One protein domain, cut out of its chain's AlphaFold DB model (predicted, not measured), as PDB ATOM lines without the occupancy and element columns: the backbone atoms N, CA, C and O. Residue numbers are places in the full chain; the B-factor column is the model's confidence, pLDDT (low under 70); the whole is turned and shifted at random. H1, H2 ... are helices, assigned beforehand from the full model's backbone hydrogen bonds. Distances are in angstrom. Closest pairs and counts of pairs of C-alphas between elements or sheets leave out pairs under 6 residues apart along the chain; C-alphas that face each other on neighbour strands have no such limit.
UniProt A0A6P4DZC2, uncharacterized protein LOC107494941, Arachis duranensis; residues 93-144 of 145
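Overview. This is residues 93 to 144 of the 145 residues of the protein "uncharacterized protein LOC107494941" of Arachis duranensis (UniProt A0A6P4DZC2). Picture one long helix, H1, with a short link at its last end leading to a shorter helix, H2, which is set at a slant to H1 with a gap between them. Residues 93 to 116 stick out as a long arm and make most of the length. The printed part has 52 residues with two named helices, H1 then H2, and no named strand; the class is all helix. It is only just extended, close to loose, with a radius of gyration of the C-alphas of 15.0 A and spans of 44 by 24 by 18 A.

Along the chain. Find C-alpha 95 at (135.246, 162.241, 191.454); from there H1, residues 95 to 122, runs 40.3 A to C-alpha 122 at (115.962, 146.764, 159.571). H2, residues 129 to 142, runs 20.1 A and ends at C-alpha 142, at (129.573, 140.919, 171.345).

Arrangement. H1 and H2 are apart, with no C-alpha of the one within 8 A of the other. Residues 136 to 144, of which 136 to 142 belong to H2, also stand free. In H1 and H2 every O i to N i+4 pair is within hydrogen-bond range.

Size, cuts and confidence. The C-alphas of Pro 94 and Gly 124, the two farthest apart, are 45.4 A apart. The printed part has no cut, and the link from H1 to H2, six residues, is short. Look for pLDDT under 70 at residues 143 to 144; the mean of the printed part is 82.8.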
ATOM      1  N   LEU A  93     132.734 168.779 192.225       83.06
ATOM      2  CA  LEU A  93     131.971 167.553 192.441       83.06
ATOM      3  C   LEU A  93     132.902 166.404 192.856       83.06
ATOM      4  O   LEU A  93     134.020 166.304 192.351       83.06
ATOM      5  N   PRO A  94     132.446 165.477 193.720       90.12
ATOM      6  CA  PRO A  94     133.209 164.274 194.023       90.12
ATOM      7  C   PRO A  94     133.544 163.500 192.745       90.12
ATOM      8  O   PRO A  94     132.663 163.262 191.914       90.12
ATOM      9  N   ILE A  95     134.789 163.030 192.615       85.94
ATOM     10  CA  ILE A  95     135.246 162.241 191.454       85.94
ATOM     11  C   ILE A  95     134.301 161.058 191.200       85.94
ATOM     12  O   ILE A  95     133.903 160.802 190.067       85.94
ATOM     13  N   THR A  96     133.844 160.391 192.261       89.19
ATOM     14  CA  THR A  96     132.878 159.287 192.179       89.19
ATOM     15  C   THR A  96     131.544 159.705 191.555       89.19
ATOM     16  O   THR A  96     130.957 158.934 190.795       89.19
ATOM     17  N   ALA A  97     131.054 160.914 191.843       85.38
ATOM     18  CA  ALA A  97     129.818 161.432 191.260       85.38
ATOM     19  C   ALA A  97     129.990 161.718 189.761       85.38
ATOM     20  O   ALA A  97     129.114 161.370 188.970       85.38
ATOM     21  N   LEU A  98     131.142 162.268 189.363       84.31
ATOM     22  CA  LEU A  98     131.482 162.502 187.958       84.31
ATOM     23  C   LEU A  98     131.605 161.198 187.173       84.31
ATOM     24  O   LEU A  98     131.002 161.067 186.110       84.31
ATOM     25  N   VAL A  99     132.328 160.214 187.710       87.06
ATOM     26  CA  VAL A  99     132.486 158.899 187.073       87.06
ATOM     27  C   VAL A  99     131.128 158.221 186.899       87.06
ATOM     28  O   VAL A  99     130.814 157.776 185.796       87.06
ATOM     29  N   LYS A 100     130.283 158.206 187.943       86.62
ATOM     30  CA  LYS A 100     128.923 157.648 187.852       86.62
ATOM     31  C   LYS A 100     128.084 158.374 186.800       86.62
ATOM     32  O   LYS A 100     127.484 157.720 185.951       86.62
ATOM     33  N   ALA A 101     128.052 159.707 186.818       84.44
ATOM     34  CA  ALA A 101     127.257 160.486 185.870       84.44
ATOM     35  C   ALA A 101     127.711 160.275 184.419       84.44
ATOM     36  O   ALA A 101     126.872 160.063 183.543       84.44
ATOM     37  N   THR A 102     129.022 160.284 184.167       85.19
ATOM     38  CA  THR A 102     129.591 160.004 182.844       85.19
ATOM     39  C   THR A 102     129.242 158.593 182.391       85.19
ATOM     40  O   THR A 102     128.771 158.426 181.269       85.19
ATOM     41  N   PHE A 103     129.395 157.589 183.259       88.44
ATOM     42  CA  PHE A 103     129.058 156.205 182.936       88.44
ATOM     43  C   PHE A 103     127.589 156.054 182.522       88.44
ATOM     44  O   PHE A 103     127.310 155.569 181.427       88.44
ATOM     45  N   TYR A 104     126.645 156.518 183.348       88.12
ATOM     46  CA  TYR A 104     125.219 156.346 183.057       88.12
ATOM     47  C   TYR A 104     124.773 157.131 181.821       88.12
ATOM     48  O   TYR A 104     124.067 156.575 180.980       88.12
ATOM     49  N   ARG A 105     125.232 158.379 181.653       86.62
ATOM     50  CA  ARG A 105     124.908 159.187 180.465       86.62
ATOM     51  C   ARG A 105     125.475 158.582 179.185       86.62
ATOM     52  O   ARG A 105     124.799 158.582 178.157       86.62
ATOM     53  N   LEU A 106     126.707 158.071 179.228       86.56
ATOM     54  CA  LEU A 106     127.297 157.383 178.081       86.56
ATOM     55  C   LEU A 106     126.539 156.094 177.773       86.56
ATOM     56  O   LEU A 106     126.224 155.857 176.611       86.56
ATOM     57  N   ASN A 107     126.199 155.295 178.784       90.06
ATOM     58  CA  ASN A 107     125.454 154.054 178.588       90.06
ATOM     59  C   ASN A 107     124.069 154.301 177.964       90.06
ATOM     60  O   ASN A 107     123.683 153.625 177.010       90.06
ATOM     61  N   GLU A 108     123.347 155.314 178.446       90.69
ATOM     62  CA  GLU A 108     122.072 155.751 177.868       90.69
ATOM     63  C   GLU A 108     122.243 156.189 176.404       90.69
ATOM     64  O   GLU A 108     121.504 155.751 175.516       90.69
ATOM     65  N   LEU A 109     123.262 157.011 176.124       89.44
ATOM     66  CA  LEU A 109     123.570 157.462 174.771       89.44
ATOM     67  C   LEU A 109     123.875 156.283 173.839       89.44
ATOM     68  O   LEU A 109     123.317 156.222 172.743       89.44
ATOM     69  N   PHE A 110     124.741 155.358 174.255       87.12
ATOM     70  CA  PHE A 110     125.110 154.191 173.458       87.12
ATOM     71  C   PHE A 110     123.909 153.287 173.194       87.12
ATOM     72  O   PHE A 110     123.711 152.876 172.052       87.12
ATOM     73  N   THR A 111     123.067 153.053 174.202       90.06
ATOM     74  CA  THR A 111     121.838 152.258 174.064       90.06
ATOM     75  C   THR A 111     120.903 152.875 173.026       90.06
ATOM     76  O   THR A 111     120.474 152.205 172.086       90.06
ATOM     77  N   ARG A 112     120.658 154.188 173.117       92.00
ATOM     78  CA  ARG A 112     119.835 154.908 172.138       92.00
ATOM     79  C   ARG A 112     120.437 154.863 170.734       92.00
ATOM     80  O   ARG A 112     119.722 154.614 169.767       92.00
ATOM     81  N   LYS A 113     121.749 155.088 170.598       86.75
ATOM     82  CA  LYS A 113     122.429 155.056 169.292       86.75
ATOM     83  C   LYS A 113     122.451 153.670 168.666       86.75
ATOM     84  O   LYS A 113     122.329 153.577 167.447       86.75
ATOM     85  N   ARG A 114     122.546 152.617 169.475       85.38
ATOM     86  CA  ARG A 114     122.387 151.238 169.022       85.38
ATOM     87  C   ARG A 114     120.989 151.006 168.450       85.38
ATOM     88  O   ARG A 114     120.895 150.573 167.309       85.38
ATOM     89  N   ALA A 115     119.936 151.376 169.178       87.69
ATOM     90  CA  ALA A 115     118.558 151.225 168.706       87.69
ATOM     91  C   ALA A 115     118.294 152.009 167.403       87.69
ATOM     92  O   ALA A 115     117.705 151.477 166.464       87.69
ATOM     93  N   GLU A 116     118.789 153.252 167.299       87.31
ATOM     94  CA  GLU A 116     118.719 154.041 166.056       87.31
ATOM     95  C   GLU A 116     119.422 153.336 164.879       87.31
ATOM     96  O   GLU A 116     118.938 153.387 163.748       87.31
ATOM     97  N   ALA A 117     120.577 152.708 165.123       82.00
ATOM     98  CA  ALA A 117     121.322 151.985 164.098       82.00
ATOM     99  C   ALA A 117     120.605 150.692 163.677       82.00
ATOM    100  O   ALA A 117     120.453 150.454 162.481       82.00
ATOM    101  N   GLU A 118     120.110 149.901 164.630       84.12
ATOM    102  CA  GLU A 118     119.345 148.673 164.372       84.12
ATOM    103  C   GLU A 118     118.067 148.960 163.574       84.12
ATOM    104  O   GLU A 118     117.811 148.304 162.566       84.12
ATOM    105  N   ALA A 119     117.313 150.004 163.935       87.75
ATOM    106  CA  ALA A 119     116.126 150.421 163.185       87.75
ATOM    107  C   ALA A 119     116.450 150.772 161.721       87.75
ATOM    108  O   ALA A 119     115.693 150.430 160.813       87.75
ATOM    109  N   ARG A 120     117.595 151.421 161.474       83.31
ATOM    110  CA  ARG A 120     118.060 151.753 160.117       83.31
ATOM    111  C   ARG A 120     118.473 150.514 159.323       83.31
ATOM    112  O   ARG A 120     118.146 150.439 158.141       83.31
ATOM    113  N   ILE A 121     119.155 149.557 159.960       82.44
ATOM    114  CA  ILE A 121     119.502 148.264 159.344       82.44
ATOM    115  C   ILE A 121     118.220 147.531 158.931       82.44
ATOM    116  O   ILE A 121     118.094 147.130 157.777       82.44
ATOM    117  N   ASN A 122     117.242 147.431 159.836       85.81
ATOM    118  CA  ASN A 122     115.962 146.764 159.571       85.81
ATOM    119  C   ASN A 122     115.156 147.450 158.456       85.81
ATOM    120  O   ASN A 122     114.456 146.785 157.701       85.81
ATOM    121  N   ALA A 123     115.288 148.771 158.312       87.12
ATOM    122  CA  ALA A 123     114.692 149.540 157.220       87.12
ATOM    123  C   ALA A 123     115.463 149.432 155.883       87.12
ATOM    124  O   ALA A 123     115.136 150.141 154.930       87.12
ATOM    125  N   GLY A 124     116.502 148.595 155.799       83.81
ATOM    126  CA  GLY A 124     117.273 148.357 154.576       83.81
ATOM    127  C   GLY A 124     118.201 149.508 154.177       83.81
ATOM    128  O   GLY A 124     118.572 149.624 153.009       83.81
ATOM    129  N   HIS A 125     118.572 150.393 155.109       78.12
ATOM    130  CA  HIS A 125     119.536 151.449 154.804       78.12
ATOM    131  C   HIS A 125     120.935 150.856 154.587       78.12
ATOM    132  O   HIS A 125     121.497 150.217 155.474       78.12
ATOM    133  N   LEU A 126     121.519 151.131 153.420       75.31
ATOM    134  CA  LEU A 126     122.907 150.801 153.113       75.31
ATOM    135  C   LEU A 126     123.833 151.825 153.777       75.31
ATOM    136  O   LEU A 126     123.788 153.014 153.454       75.31
ATOM    137  N   PHE A 127     124.655 151.354 154.710       74.75
ATOM    138  CA  PHE A 127     125.789 152.109 155.237       74.75
ATOM    139  C   PHE A 127     127.006 151.918 154.333       74.75
ATOM    140  O   PHE A 127     127.095 150.920 153.611       74.75
ATOM    141  N   SER A 128     127.982 152.823 154.420       72.12
ATOM    142  CA  SER A 128     129.261 152.640 153.734       72.12
ATOM    143  C   SER A 128     129.895 151.280 154.061       72.12
ATOM    144  O   SER A 128     129.723 150.724 155.154       72.12
ATOM    145  N   THR A 129     130.660 150.725 153.118       76.38
ATOM    146  CA  THR A 129     131.288 149.399 153.254       76.38
ATOM    147  C   THR A 129     132.134 149.296 154.525       76.38
ATOM    148  O   THR A 129     132.081 148.297 155.238       76.38
ATOM    149  N   VAL A 130     132.856 150.368 154.866       77.44
ATOM    150  CA  VAL A 130     133.691 150.451 156.074       77.44
ATOM    151  C   VAL A 130     132.852 150.353 157.349       77.44
ATOM    152  O   VAL A 130     133.236 149.660 158.294       77.44
ATOM    153  N   VAL A 131     131.712 151.046 157.395       77.25
ATOM    154  CA  VAL A 131     130.806 151.019 158.552       77.25
ATOM    155  C   VAL A 131     130.153 149.648 158.677       77.25
ATOM    156  O   VAL A 131     130.135 149.091 159.771       77.25
ATOM    157  N   THR A 132     129.698 149.070 157.566       79.56
ATOM    158  CA  THR A 132     129.083 147.736 157.534       79.56
ATOM    159  C   THR A 132     130.036 146.659 158.059       79.56
ATOM    160  O   THR A 132     129.658 145.877 158.932       79.56
ATOM    161  N   LEU A 133     131.299 146.664 157.616       82.75
ATOM    162  CA  LEU A 133     132.323 145.731 158.103       82.75
ATOM    163  C   LEU A 133     132.568 145.871 159.613       82.75
ATOM    164  O   LEU A 133     132.618 144.871 160.329       82.75
ATOM    165  N   LYS A 134     132.677 147.107 160.115       81.31
ATOM    166  CA  LYS A 134     132.874 147.375 161.550       81.31
ATOM    167  C   LYS A 134     131.669 146.956 162.390       81.31
ATOM    168  O   LYS A 134     131.851 146.402 163.469       81.31
ATOM    169  N   LEU A 135     130.449 147.194 161.908       78.44
ATOM    170  CA  LEU A 135     129.230 146.760 162.591       78.44
ATOM    171  C   LEU A 135     129.174 145.236 162.705       78.44
ATOM    172  O   LEU A 135     128.928 144.725 163.795       78.44
ATOM    173  N   HIS A 136     129.476 144.520 161.619       80.00
ATOM    174  CA  HIS A 136     129.500 143.059 161.625       80.00
ATOM    175  C   HIS A 136     130.585 142.505 162.563       80.00
ATOM    176  O   HIS A 136     130.314 141.619 163.372       80.00
ATOM    177  N   ALA A 137     131.798 143.070 162.526       83.62
ATOM    178  CA  ALA A 137     132.882 142.691 163.434       83.62
ATOM    179  C   ALA A 137     132.499 142.892 164.911       83.62
ATOM    180  O   ALA A 137     132.721 142.008 165.738       83.62
ATOM    181  N   ASN A 138     131.856 144.017 165.236       80.75
ATOM    182  CA  ASN A 138     131.403 144.305 166.596       80.75
ATOM    183  C   ASN A 138     130.282 143.359 167.053       80.75
ATOM    184  O   ASN A 138     130.285 142.938 168.206       80.75
ATOM    185  N   GLN A 139     129.349 142.995 166.168       78.25
ATOM    186  CA  GLN A 139     128.291 142.021 166.469       78.25
ATOM    187  C   GLN A 139     128.849 140.619 166.733       78.25
ATOM    188  O   GLN A 139     128.338 139.910 167.599       78.25
ATOM    189  N   LEU A 140     129.888 140.208 166.000       81.06
ATOM    190  CA  LEU A 140     130.588 138.948 166.258       81.06
ATOM    191  C   LEU A 140     131.298 138.981 167.613       81.06
ATOM    192  O   LEU A 140     131.147 138.053 168.401       81.06
ATOM    193  N   ALA A 141     132.012 140.068 167.916       77.69
ATOM    194  CA  ALA A 141     132.704 140.229 169.191       77.69
ATOM    195  C   ALA A 141     131.739 140.238 170.389       77.69
ATOM    196  O   ALA A 141     132.036 139.631 171.413       77.69
ATOM    197  N   SER A 142     130.560 140.860 170.258       72.06
ATOM    198  CA  SER A 142     129.573 140.919 171.345       72.06
ATOM    199  C   SER A 142     128.875 139.592 171.642       72.06
ATOM    200  O   SER A 142     128.239 139.484 172.679       72.06
ATOM    201  N   LYS A 143     128.931 138.607 170.734       69.44
ATOM    202  CA  LYS A 143     128.383 137.258 170.974       69.44
ATOM    203  C   LYS A 143     129.318 136.376 171.809       69.44
ATOM    204  O   LYS A 143     128.895 135.313 172.246       69.44
ATOM    205  N   ASN A 144     130.568 136.805 171.993       53.56
ATOM    206  CA  ASN A 144     131.609 136.080 172.726       53.56
ATOM    207  C   ASN A 144     131.845 136.642 174.144       53.56
ATOM    208  O   ASN A 144     132.861 136.328 174.759       53.56
TER     209      ASN A 144